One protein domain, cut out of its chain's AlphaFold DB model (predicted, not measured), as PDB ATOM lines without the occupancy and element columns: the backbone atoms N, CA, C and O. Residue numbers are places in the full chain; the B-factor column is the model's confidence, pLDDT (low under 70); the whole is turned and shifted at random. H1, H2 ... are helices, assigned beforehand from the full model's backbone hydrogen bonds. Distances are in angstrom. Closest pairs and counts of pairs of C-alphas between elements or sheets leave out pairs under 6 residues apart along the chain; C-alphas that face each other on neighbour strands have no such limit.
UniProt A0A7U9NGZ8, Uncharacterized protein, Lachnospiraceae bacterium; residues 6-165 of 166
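This is residues 6 to 165 of the 166 residues of an uncharacterized protein of Lachnospiraceae bacterium (UniProt A0A7U9NGZ8). What shape does the domain have? Helix H1 runs through the core, and H2, H4, H5 and H7 pack round it, while farther out H3 packs on H4, H6 on H7 and H8 on H2. What is it built of? The printed part has 160 residues with eight named helices, H1 to H8 along the chain, and no named strand: the class is all helix, the packing mostly crossed. How large is it? It is compact and rounded, with a radius of gyration of the C-alphas of 14.9 A and spans of 43 by 33 by 28 A.

What touches the hub? H1, residues 6 to 17, touches H2, residues 23 to 36, at a steep tilt of 57 degrees, closest at the C-alphas of Asn 14 and Thr 30, 5.6 A. With residues 13 to 17 alone it touches H4, residues 68 to 86, closest at C-alphas 17 and 71, 6.8 A. It touches H5, residues 90 to 93, with residues 8 to 9 alone, and H7, residues 119 to 132, with residues 11 to 15 alone, closest at C-alphas 8 and 91, 5.2 A, and 15 and 121, 6.4 A. What follows outward? H3, residues 51 to 59, forms a helical hairpin with H4, closest at C-alphas 55 and 72, 5.4 A. H6, residues 104 to 112, touches H7, closest at C-alphas 108 and 122, 5.3 A. H8, residues 150 to 163, touches H2 at a shallow tilt of 25 degrees, the same way, closest at C-alphas 27 and 157, 5.8 A. Are the backbones well formed? Every O i to N i+4 pair is within hydrogen-bond range in H1, H2, H3, H4, H6 and H7, and 9 of 10 in H8, while H5 is too short for one.

Where do H1 and H8 mark the ends? C-alpha 6 is at (-27.830, 0.826, 44.588) and C-alpha 163 at (-25.519, 12.751, 51.987). Which helices are longer? H4 measures 25.4 A, H8 20.1 A, H7 19.9 A and H2 19.7 A.

Is it cut, and which links are long? The printed part has no cut, and the links H2 to H3 and H7 to H8 are long. Where is confidence low? Residues 41 to 44, 136 to 144, 146, 148 to 149 and 151 to 152 have pLDDT under 70.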
ATOM      1  N   LEU A   6     -27.037  -0.173  43.871       90.88
ATOM      2  CA  LEU A   6     -27.830   0.826  44.588       90.88
ATOM      3  C   LEU A   6     -27.981   2.105  43.758       90.88
ATOM      4  O   LEU A   6     -29.091   2.609  43.607       90.88
ATOM      5  N   GLN A   7     -26.887   2.585  43.165       92.00
ATOM      6  CA  GLN A   7     -26.882   3.753  42.281       92.00
ATOM      7  C   GLN A   7     -27.754   3.518  41.043       92.00
ATOM      8  O   GLN A   7     -28.576   4.358  40.683       92.00
ATOM      9  N   SER A   8     -27.631   2.346  40.421       94.19
ATOM     10  CA  SER A   8     -28.438   1.962  39.261       94.19
ATOM     11  C   SER A   8     -29.927   1.901  39.599       94.19
ATOM     12  O   SER A   8     -30.759   2.469  38.887       94.19
ATOM     13  N   PHE A   9     -30.279   1.286  40.730       94.62
ATOM     14  CA  PHE A   9     -31.662   1.243  41.187       94.62
ATOM     15  C   PHE A   9     -32.198   2.642  41.517       94.62
ATOM     16  O   PHE A   9     -33.306   2.987  41.105       94.62
ATOM     17  N   TYR A  10     -31.392   3.491  42.164       95.31
ATOM     18  CA  TYR A  10     -31.724   4.895  42.396       95.31
ATOM     19  C   TYR A  10     -32.060   5.623  41.088       95.31
ATOM     20  O   TYR A  10     -33.133   6.219  40.980       95.31
ATOM     21  N   PHE A  11     -31.186   5.556  40.077       96.12
ATOM     22  CA  PHE A  11     -31.394   6.262  38.810       96.12
ATOM     23  C   PHE A  11     -32.644   5.782  38.069       96.12
ATOM     24  O   PHE A  11     -33.361   6.604  37.489       96.12
ATOM     25  N   LEU A  12     -32.947   4.483  38.126       97.19
ATOM     26  CA  LEU A  12     -34.176   3.939  37.558       97.19
ATOM     27  C   LEU A  12     -35.422   4.481  38.273       97.19
ATOM     28  O   LEU A  12     -36.323   5.012  37.620       97.19
ATOM     29  N   ILE A  13     -35.478   4.388  39.605       96.88
ATOM     30  CA  ILE A  13     -36.639   4.857  40.377       96.88
ATOM     31  C   ILE A  13     -36.825   6.368  40.220       96.88
ATOM     32  O   ILE A  13     -37.943   6.829  39.981       96.88
ATOM     33  N   ASN A  14     -35.735   7.137  40.258       96.25
ATOM     34  CA  ASN A  14     -35.745   8.575  40.002       96.25
ATOM     35  C   ASN A  14     -36.326   8.890  38.614       96.25
ATOM     36  O   ASN A  14     -37.162   9.784  38.472       96.25
ATOM     37  N   CYS A  15     -35.958   8.109  37.592       96.44
ATOM     38  CA  CYS A  15     -36.508   8.250  36.245       96.44
ATOM     39  C   CYS A  15     -38.027   8.010  36.212       96.44
ATOM     40  O   CYS A  15     -38.772   8.813  35.637       96.44
ATOM     41  N   ILE A  16     -38.511   6.959  36.880       97.06
ATOM     42  CA  ILE A  16     -39.946   6.651  36.981       97.06
ATOM     43  C   ILE A  16     -40.684   7.794  37.701       97.06
ATOM     44  O   ILE A  16     -41.633   8.362  37.148       97.06
ATOM     45  N   PHE A  17     -40.199   8.211  38.876       95.75
ATOM     46  CA  PHE A  17     -40.804   9.260  39.712       95.75
ATOM     47  C   PHE A  17     -40.721  10.662  39.100       95.75
ATOM     48  O   PHE A  17     -41.491  11.542  39.472       95.75
ATOM     49  N   SER A  18     -39.828  10.897  38.136       92.31
ATOM     50  CA  SER A  18     -39.711  12.199  37.463       92.31
ATOM     51  C   SER A  18     -40.978  12.612  36.706       92.31
ATOM     52  O   SER A  18     -41.117  13.769  36.302       92.31
ATOM     53  N   GLN A  19     -41.925  11.687  36.487       86.94
ATOM     54  CA  GLN A  19     -43.165  12.017  35.805       86.94
ATOM     55  C   GLN A  19     -43.901  13.117  36.551       86.94
ATOM     56  O   GLN A  19     -44.449  12.893  37.624       86.94
ATOM     57  N   SER A  20     -44.075  14.274  35.903       85.50
ATOM     58  CA  SER A  20     -45.012  15.269  36.422       85.50
ATOM     59  C   SER A  20     -44.630  15.799  37.827       85.50
ATOM     60  O   SER A  20     -45.488  16.308  38.554       85.50
ATOM     61  N   GLN A  21     -43.349  15.698  38.201       85.12
ATOM     62  CA  GLN A  21     -42.777  16.183  39.456       85.12
ATOM     63  C   GLN A  21     -41.545  17.056  39.204       85.12
ATOM     64  O   GLN A  21     -40.867  16.940  38.186       85.12
ATOM     65  N   LYS A  22     -41.260  17.960  40.149       87.19
ATOM     66  CA  LYS A  22     -40.020  18.745  40.139       87.19
ATOM     67  C   LYS A  22     -38.851  17.833  40.506       87.19
ATOM     68  O   LYS A  22     -38.964  17.092  41.477       87.19
ATOM     69  N   ALA A  23     -37.725  17.974  39.812       86.25
ATOM     70  CA  ALA A  23     -36.541  17.138  40.014       86.25
ATOM     71  C   ALA A  23     -36.069  17.070  41.481       86.25
ATOM     72  O   ALA A  23     -35.773  15.987  41.972       86.25
ATOM     73  N   GLU A  24     -36.089  18.189  42.219       86.00
ATOM     74  CA  GLU A  24     -35.723  18.200  43.647       86.00
ATOM     75  C   GLU A  24     -36.649  17.313  44.501       86.00
ATOM     76  O   GLU A  24     -36.192  16.579  45.374       86.00
ATOM     77  N   ILE A  25     -37.958  17.354  44.232       90.06
ATOM     78  CA  ILE A  25     -38.947  16.525  44.937       90.06
ATOM     79  C   ILE A  25     -38.761  15.059  44.544       90.06
ATOM     80  O   ILE A  25     -38.789  14.189  45.407       90.06
ATOM     81  N   THR A  26     -38.525  14.786  43.259       92.69
ATOM     82  CA  THR A  26     -38.246  13.441  42.748       92.69
ATOM     83  C   THR A  26     -37.018  12.827  43.419       92.69
ATOM     84  O   THR A  26     -37.103  11.697  43.892       92.69
ATOM     85  N   ALA A  27     -35.910  13.566  43.533       92.00
ATOM     86  CA  ALA A  27     -34.690  13.092  44.185       92.00
ATOM     87  C   ALA A  27     -34.935  12.739  45.661       92.00
ATOM     88  O   ALA A  27     -34.654  11.617  46.083       92.00
ATOM     89  N   LYS A  28     -35.549  13.658  46.422       92.69
ATOM     90  CA  LYS A  28     -35.909  13.445  47.835       92.69
ATOM     91  C   LYS A  28     -36.832  12.241  48.019       92.69
ATOM     92  O   LYS A  28     -36.589  11.393  48.872       92.69
ATOM     93  N   ASN A  29     -37.867  12.135  47.191       95.12
ATOM     94  CA  ASN A  29     -38.839  11.049  47.286       95.12
ATOM     95  C   ASN A  29     -38.265   9.704  46.835       95.12
ATOM     96  O   ASN A  29     -38.709   8.675  47.333       95.12
ATOM     97  N   THR A  30     -37.280   9.700  45.935       95.81
ATOM     98  CA  THR A  30     -36.549   8.483  45.561       95.81
ATOM     99  C   THR A  30     -35.758   7.954  46.753       95.81
ATOM    100  O   THR A  30     -35.880   6.780  47.079       95.81
ATOM    101  N   LEU A  31     -35.018   8.811  47.464       93.69
ATOM    102  CA  LEU A  31     -34.278   8.393  48.662       93.69
ATOM    103  C   LEU A  31     -35.218   7.898  49.768       93.69
ATOM    104  O   LEU A  31     -35.007   6.824  50.319       93.69
ATOM    105  N   LEU A  32     -36.312   8.621  50.024       94.75
ATOM    106  CA  LEU A  32     -37.312   8.203  51.009       94.75
ATOM    107  C   LEU A  32     -38.013   6.889  50.612       94.75
ATOM    108  O   LEU A  32     -38.430   6.124  51.478       94.75
ATOM    109  N   PHE A  33     -38.157   6.603  49.315       95.88
ATOM    110  CA  PHE A  33     -38.647   5.307  48.844       95.88
ATOM    111  C   PHE A  33     -37.672   4.179  49.195       95.88
ATOM    112  O   PHE A  33     -38.105   3.171  49.752       95.88
ATOM    113  N   LEU A  34     -36.376   4.364  48.921       93.44
ATOM    114  CA  LEU A  34     -35.339   3.392  49.279       93.44
ATOM    115  C   LEU A  34     -35.284   3.171  50.798       93.44
ATOM    116  O   LEU A  34     -35.252   2.030  51.250       93.44
ATOM    117  N   GLU A  35     -35.377   4.246  51.585       91.94
ATOM    118  CA  GLU A  35     -35.448   4.189  53.049       91.94
ATOM    119  C   GLU A  35     -36.663   3.385  53.536       91.94
ATOM    120  O   GLU A  35     -36.520   2.480  54.353       91.94
ATOM    121  N   ARG A  36     -37.863   3.649  52.995       93.69
ATOM    122  CA  ARG A  36     -39.096   2.926  53.369       93.69
ATOM    123  C   ARG A  36     -39.054   1.435  53.040       93.69
ATOM    124  O   ARG A  36     -39.813   0.678  53.641       93.69
ATOM    125  N   LEU A  37     -38.205   1.033  52.099       91.56
ATOM    126  CA  LEU A  37     -37.960  -0.361  51.736       91.56
ATOM    127  C   LEU A  37     -36.747  -0.968  52.460       91.56
ATOM    128  O   LEU A  37     -36.402  -2.116  52.197       91.56
ATOM    129  N   ASN A  38     -36.096  -0.223  53.361       88.56
ATOM    130  CA  ASN A  38     -34.852  -0.612  54.031       88.56
ATOM    131  C   ASN A  38     -33.711  -0.969  53.051       88.56
ATOM    132  O   ASN A  38     -32.892  -1.847  53.319       88.56
ATOM    133  N   ILE A  39     -33.646  -0.281  51.907       86.88
ATOM    134  CA  ILE A  39     -32.650  -0.488  50.845       86.88
ATOM    135  C   ILE A  39     -31.470   0.456  51.067       86.88
ATOM    136  O   ILE A  39     -31.337   1.455  50.379       86.88
ATOM    137  N   SER A  40     -30.618   0.184  52.051       73.75
ATOM    138  CA  SER A  40     -29.541   1.112  52.444       73.75
ATOM    139  C   SER A  40     -28.137   0.693  52.001       73.75
ATOM    140  O   SER A  40     -27.173   1.397  52.286       73.75
ATOM    141  N   SER A  41     -27.977  -0.453  51.329       69.44
ATOM    142  CA  SER A  41     -26.643  -0.966  50.993       69.44
ATOM    143  C   SER A  41     -26.568  -1.716  49.663       69.44
ATOM    144  O   SER A  41     -27.573  -2.176  49.116       69.44
ATOM    145  N   LEU A  42     -25.332  -1.901  49.185       59.28
ATOM    146  CA  LEU A  42     -24.970  -2.713  48.015       59.28
ATOM    147  C   LEU A  42     -25.526  -4.147  48.060       59.28
ATOM    148  O   LEU A  42     -25.787  -4.738  47.015       59.28
ATOM    149  N   ASN A  43     -25.746  -4.685  49.261       58.59
ATOM    150  CA  ASN A  43     -26.226  -6.051  49.478       58.59
ATOM    151  C   ASN A  43     -27.754  -6.167  49.481       58.59
ATOM    152  O   ASN A  43     -28.283  -7.232  49.798       58.59
ATOM    153  N   THR A  44     -28.475  -5.094  49.145       64.75
ATOM    154  CA  THR A  44     -29.937  -5.140  49.100       64.75
ATOM    155  C   THR A  44     -30.387  -6.188  48.087       64.75
ATOM    156  O   THR A  44     -30.125  -6.095  46.884       64.75
ATOM    157  N   ASN A  45     -31.082  -7.202  48.592       71.25
ATOM    158  CA  ASN A  45     -31.609  -8.280  47.785       71.25
ATOM    159  C   ASN A  45     -32.953  -7.869  47.176       71.25
ATOM    160  O   ASN A  45     -33.998  -8.012  47.801       71.25
ATOM    161  N   LEU A  46     -32.943  -7.406  45.926       80.25
ATOM    162  CA  LEU A  46     -34.182  -7.098  45.204       80.25
ATOM    163  C   LEU A  46     -35.095  -8.328  45.029       80.25
ATOM    164  O   LEU A  46     -36.284  -8.163  44.773       80.25
ATOM    165  N   LYS A  47     -34.582  -9.558  45.206       79.94
ATOM    166  CA  LYS A  47     -35.376 -10.795  45.094       79.94
ATOM    167  C   LYS A  47     -36.461 -10.919  46.157       79.94
ATOM    168  O   LYS A  47     -37.432 -11.627  45.919       79.94
ATOM    169  N   SER A  48     -36.290 -10.284  47.317       78.31
ATOM    170  CA  SER A  48     -37.259 -10.366  48.414       78.31
ATOM    171  C   SER A  48     -38.327  -9.279  48.367       78.31
ATOM    172  O   SER A  48     -39.215  -9.301  49.208       78.31
ATOM    173  N   LEU A  49     -38.247  -8.333  47.425       86.06
ATOM    174  CA  LEU A  49     -39.141  -7.183  47.402       86.06
ATOM    175  C   LEU A  49     -40.537  -7.586  46.911       86.06
ATOM    176  O   LEU A  49     -40.736  -7.872  45.727       86.06
ATOM    177  N   ALA A  50     -41.518  -7.597  47.806       89.06
ATOM    178  CA  ALA A  50     -42.889  -7.925  47.448       89.06
ATOM    179  C   ALA A  50     -43.641  -6.702  46.897       89.06
ATOM    180  O   ALA A  50     -43.441  -5.563  47.324       89.06
ATOM    181  N   HIS A  51     -44.592  -6.935  45.983       92.12
ATOM    182  CA  HIS A  51     -45.391  -5.860  45.371       92.12
ATOM    183  C   HIS A  51     -46.141  -5.008  46.410       92.12
ATOM    184  O   HIS A  51     -46.294  -3.800  46.213       92.12
ATOM    185  N   TYR A  52     -46.582  -5.613  47.522       93.56
ATOM    186  CA  TYR A  52     -47.263  -4.893  48.604       93.56
ATOM    187  C   TYR A  52     -46.314  -3.954  49.366       93.56
ATOM    188  O   TYR A  52     -46.745  -2.899  49.825       93.56
ATOM    189  N   GLU A  53     -45.028  -4.298  49.491       94.50
ATOM    190  CA  GLU A  53     -44.031  -3.465  50.177       94.50
ATOM    191  C   GLU A  53     -43.750  -2.206  49.362       94.50
ATOM    192  O   GLU A  53     -43.735  -1.103  49.909       94.50
ATOM    193  N   VAL A  54     -43.641  -2.350  48.037       96.12
ATOM    194  CA  VAL A  54     -43.544  -1.224  47.094       96.12
ATOM    195  C   VAL A  54     -44.765  -0.318  47.200       96.12
ATOM    196  O   VAL A  54     -44.640   0.907  47.270       96.12
ATOM    197  N   GLU A  55     -45.961  -0.907  47.218       97.44
ATOM    198  CA  GLU A  55     -47.197  -0.146  47.351       97.44
ATOM    199  C   GLU A  55     -47.239   0.640  48.662       97.44
ATOM    200  O   GLU A  55     -47.530   1.839  48.643       97.44
ATOM    201  N   GLN A  56     -46.909  -0.006  49.783       97.06
ATOM    202  CA  GLN A  56     -46.850   0.636  51.095       97.06
ATOM    203  C   GLN A  56     -45.807   1.752  51.119       97.06
ATOM    204  O   GLN A  56     -46.119   2.872  51.529       97.06
ATOM    205  N   ALA A  57     -44.599   1.502  50.608       97.00
ATOM    206  CA  ALA A  57     -43.535   2.495  50.550       97.00
ATOM    207  C   ALA A  57     -43.961   3.745  49.763       97.00
ATOM    208  O   ALA A  57     -43.715   4.865  50.209       97.00
ATOM    209  N   ILE A  58     -44.671   3.594  48.643       97.69
ATOM    210  CA  ILE A  58     -45.110   4.729  47.813       97.69
ATOM    211  C   ILE A  58     -46.357   5.424  48.385       97.69
ATOM    212  O   ILE A  58     -46.435   6.658  48.390       97.69
ATOM    213  N   CYS A  59     -47.346   4.655  48.851       97.44
ATOM    214  CA  CYS A  59     -48.665   5.165  49.236       97.44
ATOM    215  C   CYS A  59     -48.750   5.653  50.688       97.44
ATOM    216  O   CYS A  59     -49.617   6.488  50.978       97.44
ATOM    217  N   LYS A  60     -47.885   5.163  51.594       96.56
ATOM    218  CA  LYS A  60     -47.850   5.590  53.002       96.56
ATOM    219  C   LYS A  60     -47.737   7.108  53.078       96.56
ATOM    220  O   LYS A  60     -46.924   7.707  52.375       96.56
ATOM    221  N   LYS A  61     -48.565   7.737  53.915       94.62
ATOM    222  CA  LYS A  61     -48.619   9.199  54.031       94.62
ATOM    223  C   LYS A  61     -47.369   9.747  54.754       94.62
ATOM    224  O   LYS A  61     -46.944   9.136  55.731       94.62
ATOM    225  N   PRO A  62     -46.803  10.883  54.301       94.31
ATOM    226  CA  PRO A  62     -47.124  11.570  53.047       94.31
ATOM    227  C   PRO A  62     -46.705  10.719  51.837       94.31
ATOM    228  O   PRO A  62     -45.620  10.137  51.828       94.31
ATOM    229  N   ALA A  63     -47.590  10.621  50.841       96.81
ATOM    230  CA  ALA A  63     -47.345   9.796  49.659       96.81
ATOM    231  C   ALA A  63     -46.184  10.372  48.836       96.81
ATOM    232  O   ALA A  63     -46.060  11.589  48.703       96.81
ATOM    233  N   LEU A  64     -45.371   9.496  48.244       96.81
ATOM    234  CA  LEU A  64     -44.147   9.890  47.533       96.81
ATOM    235  C   LEU A  64     -44.408  10.453  46.130       96.81
ATOM    236  O   LEU A  64     -43.520  11.003  45.482       96.81
ATOM    237  N   HIS A  65     -45.638  10.339  45.641       96.38
ATOM    238  CA  HIS A  65     -46.020  10.855  44.340       96.38
ATOM    239  C   HIS A  65     -47.446  11.393  44.360       96.38
ATOM    240  O   HIS A  65     -48.292  10.901  45.105       96.38
ATOM    241  N   ARG A  66     -47.740  12.363  43.484       93.75
ATOM    242  CA  ARG A  66     -49.117  12.861  43.284       93.75
ATOM    243  C   ARG A  66     -50.039  11.823  42.627       93.75
ATOM    244  O   ARG A  66     -51.250  11.884  42.770       93.75
ATOM    245  N   PHE A  67     -49.437  10.846  41.947       95.75
ATOM    246  CA  PHE A  67     -50.080   9.677  41.333       95.75
ATOM    247  C   PHE A  67     -49.486   8.376  41.907       95.75
ATOM    248  O   PHE A  67     -48.799   7.653  41.185       95.75
ATOM    249  N   PRO A  68     -49.671   8.086  43.206       96.31
ATOM    250  CA  PRO A  68     -48.928   7.025  43.885       96.31
ATOM    251  C   PRO A  68     -49.251   5.639  43.319       96.31
ATOM    252  O   PRO A  68     -48.337   4.874  43.049       96.31
ATOM    253  N   LYS A  69     -50.521   5.352  43.009       96.50
ATOM    254  CA  LYS A  69     -50.932   4.063  42.423       96.50
ATOM    255  C   LYS A  69     -50.323   3.804  41.042       96.50
ATOM    256  O   LYS A  69     -49.949   2.675  40.740       96.50
ATOM    257  N   VAL A  70     -50.177   4.848  40.219       97.06
ATOM    258  CA  VAL A  70     -49.527   4.732  38.902       97.06
ATOM    259  C   VAL A  70     -48.038   4.439  39.073       97.06
ATOM    260  O   VAL A  70     -47.519   3.551  38.407       97.06
ATOM    261  N   MET A  71     -47.365   5.126  40.002       97.44
ATOM    262  CA  MET A  71     -45.951   4.858  40.281       97.44
ATOM    263  C   MET A  71     -45.741   3.461  40.865       97.44
ATOM    264  O   MET A  71     -44.823   2.778  40.439       97.44
ATOM    265  N   THR A  72     -46.615   2.991  41.762       97.88
ATOM    266  CA  THR A  72     -46.589   1.604  42.255       97.88
ATOM    267  C   THR A  72     -46.671   0.607  41.109       97.88
ATOM    268  O   THR A  72     -45.853  -0.307  41.043       97.88
ATOM    269  N   LYS A  73     -47.606   0.805  40.170       98.00
ATOM    270  CA  LYS A  73     -47.713  -0.046  38.981       98.00
ATOM    271  C   LYS A  73     -46.410  -0.042  38.174       98.00
ATOM    272  O   LYS A  73     -45.908  -1.114  37.857       98.00
ATOM    273  N   TYR A  74     -45.860   1.131  37.863       98.19
ATOM    274  CA  TYR A  74     -44.638   1.239  37.060       98.19
ATOM    275  C   TYR A  74     -43.414   0.643  37.750       98.19
ATOM    276  O   TYR A  74     -42.646  -0.060  37.101       98.19
ATOM    277  N   VAL A  75     -43.252   0.860  39.057       97.62
ATOM    278  CA  VAL A  75     -42.147   0.275  39.822       97.62
ATOM    279  C   VAL A  75     -42.274  -1.246  39.886       97.62
ATOM    280  O   VAL A  75     -41.305  -1.926  39.575       97.62
ATOM    281  N   ASN A  76     -43.455  -1.795  40.194       97.50
ATOM    282  CA  ASN A  76     -43.651  -3.250  40.218       97.50
ATOM    283  C   ASN A  76     -43.399  -3.886  38.844       97.50
ATOM    284  O   ASN A  76     -42.723  -4.905  38.757       97.50
ATOM    285  N   GLN A  77     -43.870  -3.267  37.759       97.62
ATOM    286  CA  GLN A  77     -43.569  -3.743  36.405       97.62
ATOM    287  C   GLN A  77     -42.071  -3.640  36.074       97.62
ATOM    288  O   GLN A  77     -41.514  -4.560  35.484       97.62
ATOM    289  N   GLY A  78     -41.402  -2.560  36.485       97.06
ATOM    290  CA  GLY A  78     -39.954  -2.412  36.329       97.06
ATOM    291  C   GLY A  78     -39.152  -3.455  37.111       97.06
ATOM    292  O   GLY A  78     -38.131  -3.930  36.624       97.06
ATOM    293  N   LEU A  79     -39.625  -3.863  38.289       95.81
ATOM    294  CA  LEU A  79     -39.015  -4.943  39.067       95.81
ATOM    295  C   LEU A  79     -39.153  -6.304  38.376       95.81
ATOM    296  O   LEU A  79     -38.199  -7.078  38.399       95.81
ATOM    297  N   GLU A  80     -40.281  -6.587  37.715       96.38
ATOM    298  CA  GLU A  80     -40.408  -7.798  36.891       96.38
ATOM    299  C   GLU A  80     -39.434  -7.768  35.700       96.38
ATOM    300  O   GLU A  80     -38.789  -8.776  35.427       96.38
ATOM    301  N   ILE A  81     -39.243  -6.616  35.046       97.19
ATOM    302  CA  ILE A  81     -38.227  -6.468  33.984       97.19
ATOM    303  C   ILE A  81     -36.824  -6.739  34.545       97.19
ATOM    304  O   ILE A  81     -36.085  -7.550  33.996       97.19
ATOM    305  N   ILE A  82     -36.465  -6.123  35.676       95.75
ATOM    306  CA  ILE A  82     -35.183  -6.368  36.362       95.75
ATOM    307  C   ILE A  82     -34.998  -7.856  36.688       95.75
ATOM    308  O   ILE A  82     -33.901  -8.393  36.546       95.75
ATOM    309  N   LYS A  83     -36.058  -8.534  37.123       94.75
ATOM    310  CA  LYS A  83     -36.036  -9.962  37.435       94.75
ATOM    311  C   LYS A  83     -35.777 -10.821  36.197       94.75
ATOM    312  O   LYS A  83     -34.888 -11.665  36.253       94.75
ATOM    313  N   TYR A  84     -36.553 -10.647  35.128       95.69
ATOM    314  CA  TYR A  84     -36.520 -11.562  33.981       95.69
ATOM    315  C   TYR A  84     -35.419 -11.230  32.974       95.69
ATOM    316  O   TYR A  84     -34.755 -12.147  32.502       95.69
ATOM    317  N   GLU A  85     -35.180  -9.948  32.697       96.44
ATOM    318  CA  GLU A  85     -34.203  -9.515  31.687       96.44
ATOM    319  C   GLU A  85     -32.801  -9.313  32.275       96.44
ATOM    320  O   GLU A  85     -31.803  -9.454  31.577       96.44
ATOM    321  N   TYR A  86     -32.715  -8.999  33.573       94.50
ATOM    322  CA  TYR A  86     -31.457  -8.612  34.223       94.50
ATOM    323  C   TYR A  86     -31.118  -9.452  35.463       94.50
ATOM    324  O   TYR A  86     -30.224  -9.083  36.220       94.50
ATOM    325  N   ASN A  87     -31.818 -10.566  35.716       93.12
ATOM    326  CA  ASN A  87     -31.584 -11.471  36.853       93.12
ATOM    327  C   ASN A  87     -31.376 -10.743  38.200       93.12
ATOM    328  O   ASN A  87     -30.473 -11.057  38.979       93.12
ATOM    329  N   TYR A  88     -32.231  -9.758  38.486       92.12
ATOM    330  CA  TYR A  88     -32.183  -8.940  39.702       92.12
ATOM    331  C   TYR A  88     -30.963  -8.004  39.834       92.12
ATOM    332  O   TYR A  88     -30.700  -7.503  40.930       92.12
ATOM    333  N   ALA A  89     -30.246  -7.735  38.741       92.31
ATOM    334  CA  ALA A  89     -29.067  -6.872  38.687       92.31
ATOM    335  C   ALA A  89     -29.345  -5.602  37.846       92.31
ATOM    336  O   ALA A  89     -29.041  -5.562  36.653       92.31
ATOM    337  N   PRO A  90     -29.945  -4.547  38.438       93.88
ATOM    338  CA  PRO A  90     -30.287  -3.311  37.725       93.88
ATOM    339  C   PRO A  90     -29.067  -2.562  37.172       93.88
ATOM    340  O   PRO A  90     -29.227  -1.716  36.299       93.88
ATOM    341  N   GLU A  91     -27.860  -2.853  37.657       93.75
ATOM    342  CA  GLU A  91     -26.611  -2.342  37.095       93.75
ATOM    343  C   GLU A  91     -26.504  -2.567  35.576       93.75
ATOM    344  O   GLU A  91     -26.162  -1.632  34.850       93.75
ATOM    345  N   TYR A  92     -26.941  -3.719  35.062       95.38
ATOM    346  CA  TYR A  92     -26.864  -4.059  33.632       95.38
ATOM    347  C   TYR A  92     -27.823  -3.274  32.718       95.38
ATOM    348  O   TYR A  92     -27.740  -3.353  31.484       95.38
ATOM    349  N   ILE A  93     -28.700  -2.448  33.296       96.75
ATOM    350  CA  ILE A  93     -29.447  -1.435  32.540       96.75
ATOM    351  C   ILE A  93     -28.478  -0.383  31.979       96.75
ATOM    352  O   ILE A  93     -28.690   0.134  30.880       96.75
ATOM    353  N   PHE A  94     -27.423  -0.064  32.731       95.56
ATOM    354  CA  PHE A  94     -26.531   1.060  32.455       95.56
ATOM    355  C   PHE A  94     -25.110   0.645  32.113       95.56
ATOM    356  O   PHE A  94     -24.437   1.398  31.416       95.56
ATOM    357  N   VAL A  95     -24.638  -0.497  32.612       93.19
ATOM    358  CA  VAL A  95     -23.272  -0.962  32.361       93.19
ATOM    359  C   VAL A  95     -23.236  -2.196  31.465       93.19
ATOM    360  O   VAL A  95     -24.211  -2.947  31.391       93.19
ATOM    361  N   THR A  96     -22.118  -2.379  30.767       92.94
ATOM    362  CA  THR A  96     -21.793  -3.607  30.037       92.94
ATOM    363  C   THR A  96     -21.393  -4.724  31.005       92.94
ATOM    364  O   THR A  96     -21.236  -4.491  32.209       92.94
ATOM    365  N   ASP A  97     -21.197  -5.938  30.491       88.25
ATOM    366  CA  ASP A  97     -20.741  -7.076  31.298       88.25
ATOM    367  C   ASP A  97     -19.328  -6.854  31.868       88.25
ATOM    368  O   ASP A  97     -18.994  -7.354  32.941       88.25
ATOM    369  N   GLU A  98     -18.524  -6.024  31.199       88.56
ATOM    370  CA  GLU A  98     -17.207  -5.566  31.652       88.56
ATOM    371  C   GLU A  98     -17.289  -4.470  32.734       88.56
ATOM    372  O   GLU A  98     -16.271  -4.056  33.287       88.56
ATOM    373  N   GLY A  99     -18.497  -4.001  33.065       86.94
ATOM    374  CA  GLY A  99     -18.743  -2.989  34.092       86.94
ATOM    375  C   GLY A  99     -18.530  -1.548  33.625       86.94
ATOM    376  O   GLY A  99     -18.516  -0.637  34.453       86.94
ATOM    377  N   GLU A 100     -18.374  -1.305  32.325       89.31
ATOM    378  CA  GLU A 100     -18.239   0.041  31.764       89.31
ATOM    379  C   GLU A 100     -19.608   0.656  31.461       89.31
ATOM    380  O   GLU A 100     -20.571  -0.065  31.231       89.31
ATOM    381  N   LEU A 101     -19.721   1.991  31.451       90.50
ATOM    382  CA  LEU A 101     -20.969   2.644  31.044       90.50
ATOM    383  C   LEU A 101     -21.294   2.261  29.592       90.50
ATOM    384  O   LEU A 101     -20.503   2.521  28.687       90.50
ATOM    385  N   ASP A 102     -22.469   1.679  29.379       92.12
ATOM    386  CA  ASP A 102     -22.927   1.249  28.063       92.12
ATOM    387  C   ASP A 102     -23.194   2.468  27.153       92.12
ATOM    388  O   ASP A 102     -23.313   3.623  27.584       92.12
ATOM    389  N   SER A 103     -23.280   2.224  25.849       89.88
ATOM    390  CA  SER A 103     -23.490   3.275  24.862       89.88
ATOM    391  C   SER A 103     -24.814   4.010  25.090       89.88
ATOM    392  O   SER A 103     -25.826   3.432  25.493       89.88
ATOM    393  N   TYR A 104     -24.836   5.299  24.741       89.81
ATOM    394  CA  TYR A 104     -26.035   6.140  24.800       89.81
ATOM    395  C   TYR A 104     -27.268   5.465  24.178       89.81
ATOM    396  O   TYR A 104     -28.329   5.427  24.796       89.81
ATOM    397  N   ASN A 105     -27.131   4.894  22.978       92.19
ATOM    398  CA  ASN A 105     -28.254   4.270  22.275       92.19
ATOM    399  C   ASN A 105     -28.761   3.010  22.991       92.19
ATOM    400  O   ASN A 105     -29.975   2.809  23.066       92.19
ATOM    401  N   ASN A 106     -27.862   2.195  23.547       94.88
ATOM    402  CA  ASN A 106     -28.242   0.994  24.288       94.88
ATOM    403  C   ASN A 106     -28.959   1.350  25.589       94.88
ATOM    404  O   ASN A 106     -30.036   0.819  25.846       94.88
ATOM    405  N   ILE A 107     -28.421   2.298  26.362       95.19
ATOM    406  CA  ILE A 107     -29.050   2.753  27.611       95.19
ATOM    407  C   ILE A 107     -30.430   3.349  27.328       95.19
ATOM    408  O   ILE A 107     -31.385   3.053  28.042       95.19
ATOM    409  N   LEU A 108     -30.569   4.158  26.272       95.38
ATOM    410  CA  LEU A 108     -31.866   4.704  25.873       95.38
ATOM    411  C   LEU A 108     -32.873   3.602  25.558       95.38
ATOM    412  O   LEU A 108     -33.981   3.658  26.081       95.38
ATOM    413  N   LYS A 109     -32.479   2.616  24.742       97.25
ATOM    414  CA  LYS A 109     -33.325   1.474  24.385       97.25
ATOM    415  C   LYS A 109     -33.770   0.715  25.639       97.25
ATOM    416  O   LYS A 109     -34.971   0.608  25.874       97.25
ATOM    417  N   LYS A 110     -32.813   0.296  26.475       98.06
ATOM    418  CA  LYS A 110     -33.059  -0.437  27.727       98.06
ATOM    419  C   LYS A 110     -33.989   0.336  28.669       98.06
ATOM    420  O   LYS A 110     -34.918  -0.236  29.221       98.06
ATOM    421  N   LEU A 111     -33.778   1.645  28.839       98.00
ATOM    422  CA  LEU A 111     -34.625   2.483  29.694       98.00
ATOM    423  C   LEU A 111     -36.049   2.639  29.153       98.00
ATOM    424  O   LEU A 111     -36.984   2.697  29.946       98.00
ATOM    425  N   THR A 112     -36.235   2.724  27.835       97.50
ATOM    426  CA  THR A 112     -37.573   2.885  27.242       97.50
ATOM    427  C   THR A 112     -38.448   1.635  27.318       97.50
ATOM    428  O   THR A 112     -39.656   1.751  27.126       97.50
ATOM    429  N   ASP A 113     -37.877   0.479  27.662       97.44
ATOM    430  CA  ASP A 113     -38.647  -0.740  27.940       97.44
ATOM    431  C   ASP A 113     -39.381  -0.660  29.295       97.44
ATOM    432  O   ASP A 113     -40.350  -1.384  29.539       97.44
ATOM    433  N   PHE A 114     -38.978   0.260  30.182       98.19
ATOM    434  CA  PHE A 114     -39.608   0.442  31.488       98.19
ATOM    435  C   PHE A 114     -40.868   1.326  31.408       98.19
ATOM    436  O   PHE A 114     -40.839   2.436  30.858       98.19
ATOM    437  N   PRO A 115     -41.983   0.911  32.039       96.56
ATOM    438  CA  PRO A 115     -43.219   1.682  32.038       96.56
ATOM    439  C   PRO A 115     -43.057   3.098  32.592       96.56
ATOM    440  O   PRO A 115     -42.484   3.331  33.656       96.56
ATOM    441  N   GLY A 116     -43.610   4.067  31.862       94.81
ATOM    442  CA  GLY A 116     -43.541   5.478  32.236       94.81
ATOM    443  C   GLY A 116     -42.226   6.175  31.867       94.81
ATOM    444  O   GLY A 116     -42.105   7.376  32.133       94.81
ATOM    445  N   ILE A 117     -41.270   5.490  31.228       97.12
ATOM    446  CA  ILE A 117     -40.017   6.082  30.746       97.12
ATOM    447  C   ILE A 117     -40.087   6.314  29.231       97.12
ATOM    448  O   ILE A 117     -39.930   5.411  28.421       97.12
ATOM    449  N   GLY A 118     -40.317   7.567  28.837       95.31
ATOM    450  CA  GLY A 118     -40.199   7.997  27.441       95.31
ATOM    451  C   GLY A 118     -38.778   8.444  27.087       95.31
ATOM    452  O   GLY A 118     -37.958   8.714  27.968       95.31
ATOM    453  N   ILE A 119     -38.519   8.636  25.790       93.38
ATOM    454  CA  ILE A 119     -37.189   8.979  25.255       93.38
ATOM    455  C   ILE A 119     -36.536  10.188  25.941       93.38
ATOM    456  O   ILE A 119     -35.345  10.173  26.230       93.38
ATOM    457  N   HIS A 120     -37.309  11.232  26.255       90.38
ATOM    458  CA  HIS A 120     -36.779  12.420  26.927       90.38
ATOM    459  C   HIS A 120     -36.261  12.098  28.336       90.38
ATOM    460  O   HIS A 120     -35.173  12.532  28.703       90.38
ATOM    461  N   LYS A 121     -36.996  11.289  29.106       92.38
ATOM    462  CA  LYS A 121     -36.567  10.877  30.447       92.38
ATOM    463  C   LYS A 121     -35.329   9.992  30.388       92.38
ATOM    464  O   LYS A 121     -34.404  10.215  31.160       92.38
ATOM    465  N   ALA A 122     -35.284   9.060  29.436       94.31
ATOM    466  CA  ALA A 122     -34.114   8.215  29.220       94.31
ATOM    467  C   ALA A 122     -32.858   9.054  28.914       94.31
ATOM    468  O   ALA A 122     -31.807   8.841  29.514       94.31
ATOM    469  N   ARG A 123     -32.984  10.083  28.060       91.69
ATOM    470  CA  ARG A 123     -31.905  11.045  27.770       91.69
ATOM    471  C   ARG A 123     -31.441  11.805  29.002       91.69
ATOM    472  O   ARG A 123     -30.239  11.940  29.213       91.69
ATOM    473  N   VAL A 124     -32.388  12.311  29.791       90.31
ATOM    474  CA  VAL A 124     -32.079  13.030  31.029       90.31
ATOM    475  C   VAL A 124     -31.345  12.105  31.997       90.31
ATOM    476  O   VAL A 124     -30.286  12.492  32.475       90.31
ATOM    477  N   THR A 125     -31.840  10.886  32.235       93.06
ATOM    478  CA  THR A 125     -31.198   9.893  33.114       93.06
ATOM    479  C   THR A 125     -29.788   9.543  32.656       93.06
ATOM    480  O   THR A 125     -28.874   9.596  33.475       93.06
ATOM    481  N   TRP A 126     -29.584   9.272  31.364       91.62
ATOM    482  CA  TRP A 126     -28.244   9.033  30.821       91.62
ATOM    483  C   TRP A 126     -27.314  10.219  31.086       91.62
ATOM    484  O   TRP A 126     -26.214  10.036  31.593       91.62
ATOM    485  N   TYR A 127     -27.775  11.447  30.830       88.69
ATOM    486  CA  TYR A 127     -26.989  12.645  31.120       88.69
ATOM    487  C   TYR A 127     -26.625  12.755  32.603       88.69
ATOM    488  O   TYR A 127     -25.471  13.043  32.915       88.69
ATOM    489  N   LYS A 128     -27.572  12.483  33.518       89.50
ATOM    490  CA  LYS A 128     -27.290  12.485  34.963       89.50
ATOM    491  C   LYS A 128     -26.163  11.511  35.297       89.50
ATOM    492  O   LYS A 128     -25.222  11.889  35.981       89.50
ATOM    493  N   ILE A 129     -26.241  10.287  34.780       90.56
ATOM    494  CA  ILE A 129     -25.240   9.241  35.012       90.56
ATOM    495  C   ILE A 129     -23.878   9.657  34.452       90.56
ATOM    496  O   ILE A 129     -22.872   9.548  35.149       90.56
ATOM    497  N   SER A 130     -23.838  10.185  33.230       86.38
ATOM    498  CA  SER A 130     -22.592  10.616  32.593       86.38
ATOM    499  C   SER A 130     -21.899  11.739  33.369       86.38
ATOM    500  O   SER A 130     -20.674  11.743  33.492       86.38
ATOM    501  N   VAL A 131     -22.673  12.679  33.927       86.25
ATOM    502  CA  VAL A 131     -22.138  13.723  34.815       86.25
ATOM    503  C   VAL A 131     -21.684  13.120  36.147       86.25
ATOM    504  O   VAL A 131     -20.579  13.417  36.589       86.25
ATOM    505  N   TYR A 132     -22.490  12.246  36.756       88.00
ATOM    506  CA  TYR A 132     -22.177  11.581  38.026       88.00
ATOM    507  C   TYR A 132     -20.858  10.791  37.959       88.00
ATOM    508  O   TYR A 132     -20.006  10.922  38.833       88.00
ATOM    509  N   LEU A 133     -20.638  10.038  36.879       87.12
ATOM    510  CA  LEU A 133     -19.411   9.266  36.654       87.12
ATOM    511  C   LEU A 133     -18.237  10.106  36.126       87.12
ATOM    512  O   LEU A 133     -17.158   9.561  35.897       87.12
ATOM    513  N   SER A 134     -18.424  11.413  35.912       83.38
ATOM    514  CA  SER A 134     -17.422  12.309  35.313       83.38
ATOM    515  C   SER A 134     -16.911  11.847  33.937       83.38
ATOM    516  O   SER A 134     -15.790  12.157  33.543       83.38
ATOM    517  N   VAL A 135     -17.741  11.141  33.161       73.19
ATOM    518  CA  VAL A 135     -17.427  10.693  31.786       73.19
ATOM    519  C   VAL A 135     -17.869  11.720  30.731       73.19
ATOM    520  O   VAL A 135     -18.085  11.409  29.560       73.19
ATOM    521  N   SER A 136     -17.990  12.983  31.149       56.69
ATOM    522  CA  SER A 136     -18.584  14.100  30.405       56.69
ATOM    523  C   SER A 136     -17.839  14.510  29.132       56.69
ATOM    524  O   SER A 136     -18.389  15.245  28.313       56.69
ATOM    525  N   ASN A 137     -16.633  13.996  28.896       51.41
ATOM    526  CA  ASN A 137     -15.886  14.261  27.663       51.41
ATOM    527  C   ASN A 137     -16.570  13.699  26.395       51.41
ATOM    528  O   ASN A 137     -16.129  13.996  25.290       51.41
ATOM    529  N   GLN A 138     -17.663  12.934  26.524       52.88
ATOM    530  CA  GLN A 138     -18.473  12.447  25.398       52.88
ATOM    531  C   GLN A 138     -19.611  13.399  24.956       52.88
ATOM    532  O   GLN A 138     -20.410  13.043  24.086       52.88
ATOM    533  N   PHE A 139     -19.741  14.606  25.524       55.91
ATOM    534  CA  PHE A 139     -20.838  15.508  25.149       55.91
ATOM    535  C   PHE A 139     -20.585  16.250  23.833       55.91
ATOM    536  O   PHE A 139     -19.866  17.243  23.793       55.91
ATOM    537  N   ALA A 140     -21.290  15.830  22.780       45.06
ATOM    538  CA  ALA A 140     -21.405  16.598  21.541       45.06
ATOM    539  C   ALA A 140     -22.617  17.549  21.498       45.06
ATOM    540  O   ALA A 140     -22.669  18.362  20.585       45.06
ATOM    541  N   ASP A 141     -23.599  17.495  22.418       54.25
ATOM    542  CA  ASP A 141     -24.648  18.533  22.430       54.25
ATOM    543  C   ASP A 141     -25.566  18.525  23.672       54.25
ATOM    544  O   ASP A 141     -26.586  17.830  23.722       54.25
ATOM    545  N   LYS A 142     -25.270  19.363  24.675       55.94
ATOM    546  CA  LYS A 142     -26.208  19.690  25.773       55.94
ATOM    547  C   LYS A 142     -27.564  20.178  25.230       55.94
ATOM    548  O   LYS A 142     -28.603  19.954  25.855       55.94
ATOM    549  N   ASN A 143     -27.571  20.767  24.032       55.25
ATOM    550  CA  ASN A 143     -28.775  21.273  23.378       55.25
ATOM    551  C   ASN A 143     -29.745  20.155  22.956       55.25
ATOM    552  O   ASN A 143     -30.947  20.400  22.869       55.25
ATOM    553  N   LYS A 144     -29.280  18.906  22.781       58.91
ATOM    554  CA  LYS A 144     -30.137  17.763  22.393       58.91
ATOM    555  C   LYS A 144     -31.025  17.226  23.519       58.91
ATOM    556  O   LYS A 144     -31.962  16.472  23.244       58.91
ATOM    557  N   ILE A 145     -30.750  17.581  24.778       71.44
ATOM    558  CA  ILE A 145     -31.584  17.164  25.917       71.44
ATOM    559  C   ILE A 145     -32.846  18.030  26.002       71.44
ATOM    560  O   ILE A 145     -33.908  17.514  26.344       71.44
ATOM    561  N   GLY A 146     -32.743  19.322  25.661       66.12
ATOM    562  CA  GLY A 146     -33.884  20.241  25.631       66.12
ATOM    563  C   GLY A 146     -34.608  20.370  26.977       66.12
ATOM    564  O   GLY A 146     -35.832  20.450  26.998       66.12
ATOM    565  N   CYS A 147     -33.880  20.331  28.102       72.75
ATOM    566  CA  CYS A 147     -34.452  20.380  29.453       72.75
ATOM    567  C   CYS A 147     -33.966  21.631  30.217       72.75
ATOM    568  O   CYS A 147     -32.859  21.626  30.768       72.75
ATOM    569  N   PRO A 148     -34.758  22.719  30.246       68.75
ATOM    570  CA  PRO A 148     -34.416  23.923  30.997       68.75
ATOM    571  C   PRO A 148     -34.263  23.638  32.498       68.75
ATOM    572  O   PRO A 148     -35.108  22.982  33.103       68.75
ATOM    573  N   GLY A 149     -33.194  24.151  33.113       69.44
ATOM    574  CA  GLY A 149     -32.957  24.033  34.559       69.44
ATOM    575  C   GLY A 149     -32.345  22.706  35.028       69.44
ATOM    576  O   GLY A 149     -32.167  22.523  36.233       69.44
ATOM    577  N   LEU A 150     -31.978  21.809  34.105       77.56
ATOM    578  CA  LEU A 150     -31.397  20.506  34.437       77.56
ATOM    579  C   LEU A 150     -30.129  20.625  35.302       77.56
ATOM    580  O   LEU A 150     -30.029  19.952  36.322       77.56
ATOM    581  N   GLU A 151     -29.203  21.529  34.981       69.38
ATOM    582  CA  GLU A 151     -27.939  21.694  35.727       69.38
ATOM    583  C   GLU A 151     -28.145  22.085  37.191       69.38
ATOM    584  O   GLU A 151     -27.509  21.530  38.084       69.38
ATOM    585  N   TYR A 152     -29.079  23.000  37.447       68.75
ATOM    586  CA  TYR A 152     -29.428  23.395  38.807       68.75
ATOM    587  C   TYR A 152     -30.078  22.242  39.581       68.75
ATOM    588  O   TYR A 152     -29.848  22.081  40.777       68.75
ATOM    589  N   SER A 153     -30.889  21.419  38.909       78.31
ATOM    590  CA  SER A 153     -31.461  20.236  39.555       78.31
ATOM    591  C   SER A 153     -30.435  19.138  39.837       78.31
ATOM    592  O   SER A 153     -30.547  18.473  40.863       78.31
ATOM    593  N   LEU A 154     -29.420  18.989  38.980       83.38
ATOM    594  CA  LEU A 154     -28.372  17.977  39.118       83.38
ATOM    595  C   LEU A 154     -27.486  18.210  40.335       83.38
ATOM    596  O   LEU A 154     -27.245  17.277  41.094       83.38
ATOM    597  N   SER A 155     -27.029  19.445  40.550       80.75
ATOM    598  CA  SER A 155     -26.175  19.761  41.701       80.75
ATOM    599  C   SER A 155     -26.872  19.439  43.025       80.75
ATOM    600  O   SER A 155     -26.288  18.797  43.891       80.75
ATOM    601  N   LYS A 156     -28.154  19.799  43.153       82.38
ATOM    602  CA  LYS A 156     -28.977  19.461  44.323       82.38
ATOM    603  C   LYS A 156     -29.178  17.958  44.494       82.38
ATOM    604  O   LYS A 156     -29.080  17.451  45.607       82.38
ATOM    605  N   GLU A 157     -29.482  17.254  43.408       87.31
ATOM    606  CA  GLU A 157     -29.678  15.805  43.422       87.31
ATOM    607  C   GLU A 157     -28.415  15.067  43.873       87.31
ATOM    608  O   GLU A 157     -28.495  14.215  44.755       87.31
ATOM    609  N   PHE A 158     -27.245  15.448  43.359       87.19
ATOM    610  CA  PHE A 158     -25.976  14.835  43.751       87.19
ATOM    611  C   PHE A 158     -25.563  15.162  45.186       87.19
ATOM    612  O   PHE A 158     -24.993  14.297  45.846       87.19
ATOM    613  N   CYS A 159     -25.898  16.348  45.711       84.69
ATOM    614  CA  CYS A 159     -25.752  16.611  47.145       84.69
ATOM    615  C   CYS A 159     -26.582  15.617  47.972       84.69
ATOM    616  O   CYS A 159     -26.049  14.987  48.877       84.69
ATOM    617  N   HIS A 160     -27.852  15.402  47.610       83.31
ATOM    618  CA  HIS A 160     -28.713  14.447  48.311       83.31
ATOM    619  C   HIS A 160     -28.221  12.999  48.215       83.31
ATOM    620  O   HIS A 160     -28.301  12.273  49.200       83.31
ATOM    621  N   MET A 161     -27.719  12.573  47.051       85.94
ATOM    622  CA  MET A 161     -27.123  11.241  46.890       85.94
ATOM    623  C   MET A 161     -25.902  11.070  47.800       85.94
ATOM    624  O   MET A 161     -25.841  10.106  48.561       85.94
ATOM    625  N   LYS A 162     -24.997  12.058  47.800       84.56
ATOM    626  CA  LYS A 162     -23.786  12.046  48.624       84.56
ATOM    627  C   LYS A 162     -24.101  11.979  50.119       84.56
ATOM    628  O   LYS A 162     -23.480  11.192  50.826       84.56
ATOM    629  N   ASP A 163     -25.075  12.760  50.586       82.25
ATOM    630  CA  ASP A 163     -25.519  12.751  51.987       82.25
ATOM    631  C   ASP A 163     -26.084  11.383  52.412       82.25
ATOM    632  O   ASP A 163     -26.035  11.023  53.586       82.25
ATOM    633  N   TRP A 164     -26.598  10.606  51.454       79.19
ATOM    634  CA  TRP A 164     -27.166   9.274  51.672       79.19
ATOM    635  C   TRP A 164     -26.159   8.128  51.491       79.19
ATOM    636  O   TRP A 164     -26.508   6.967  51.690       79.19
ATOM    637  N   GLY A 165     -24.916   8.429  51.105       75.25
ATOM    638  CA  GLY A 165     -23.896   7.419  50.811       75.25
ATOM    639  C   GLY A 165     -24.056   6.734  49.446       75.25
ATOM    640  O   GLY A 165     -23.569   5.614  49.279       75.25
TER     641      GLY A 165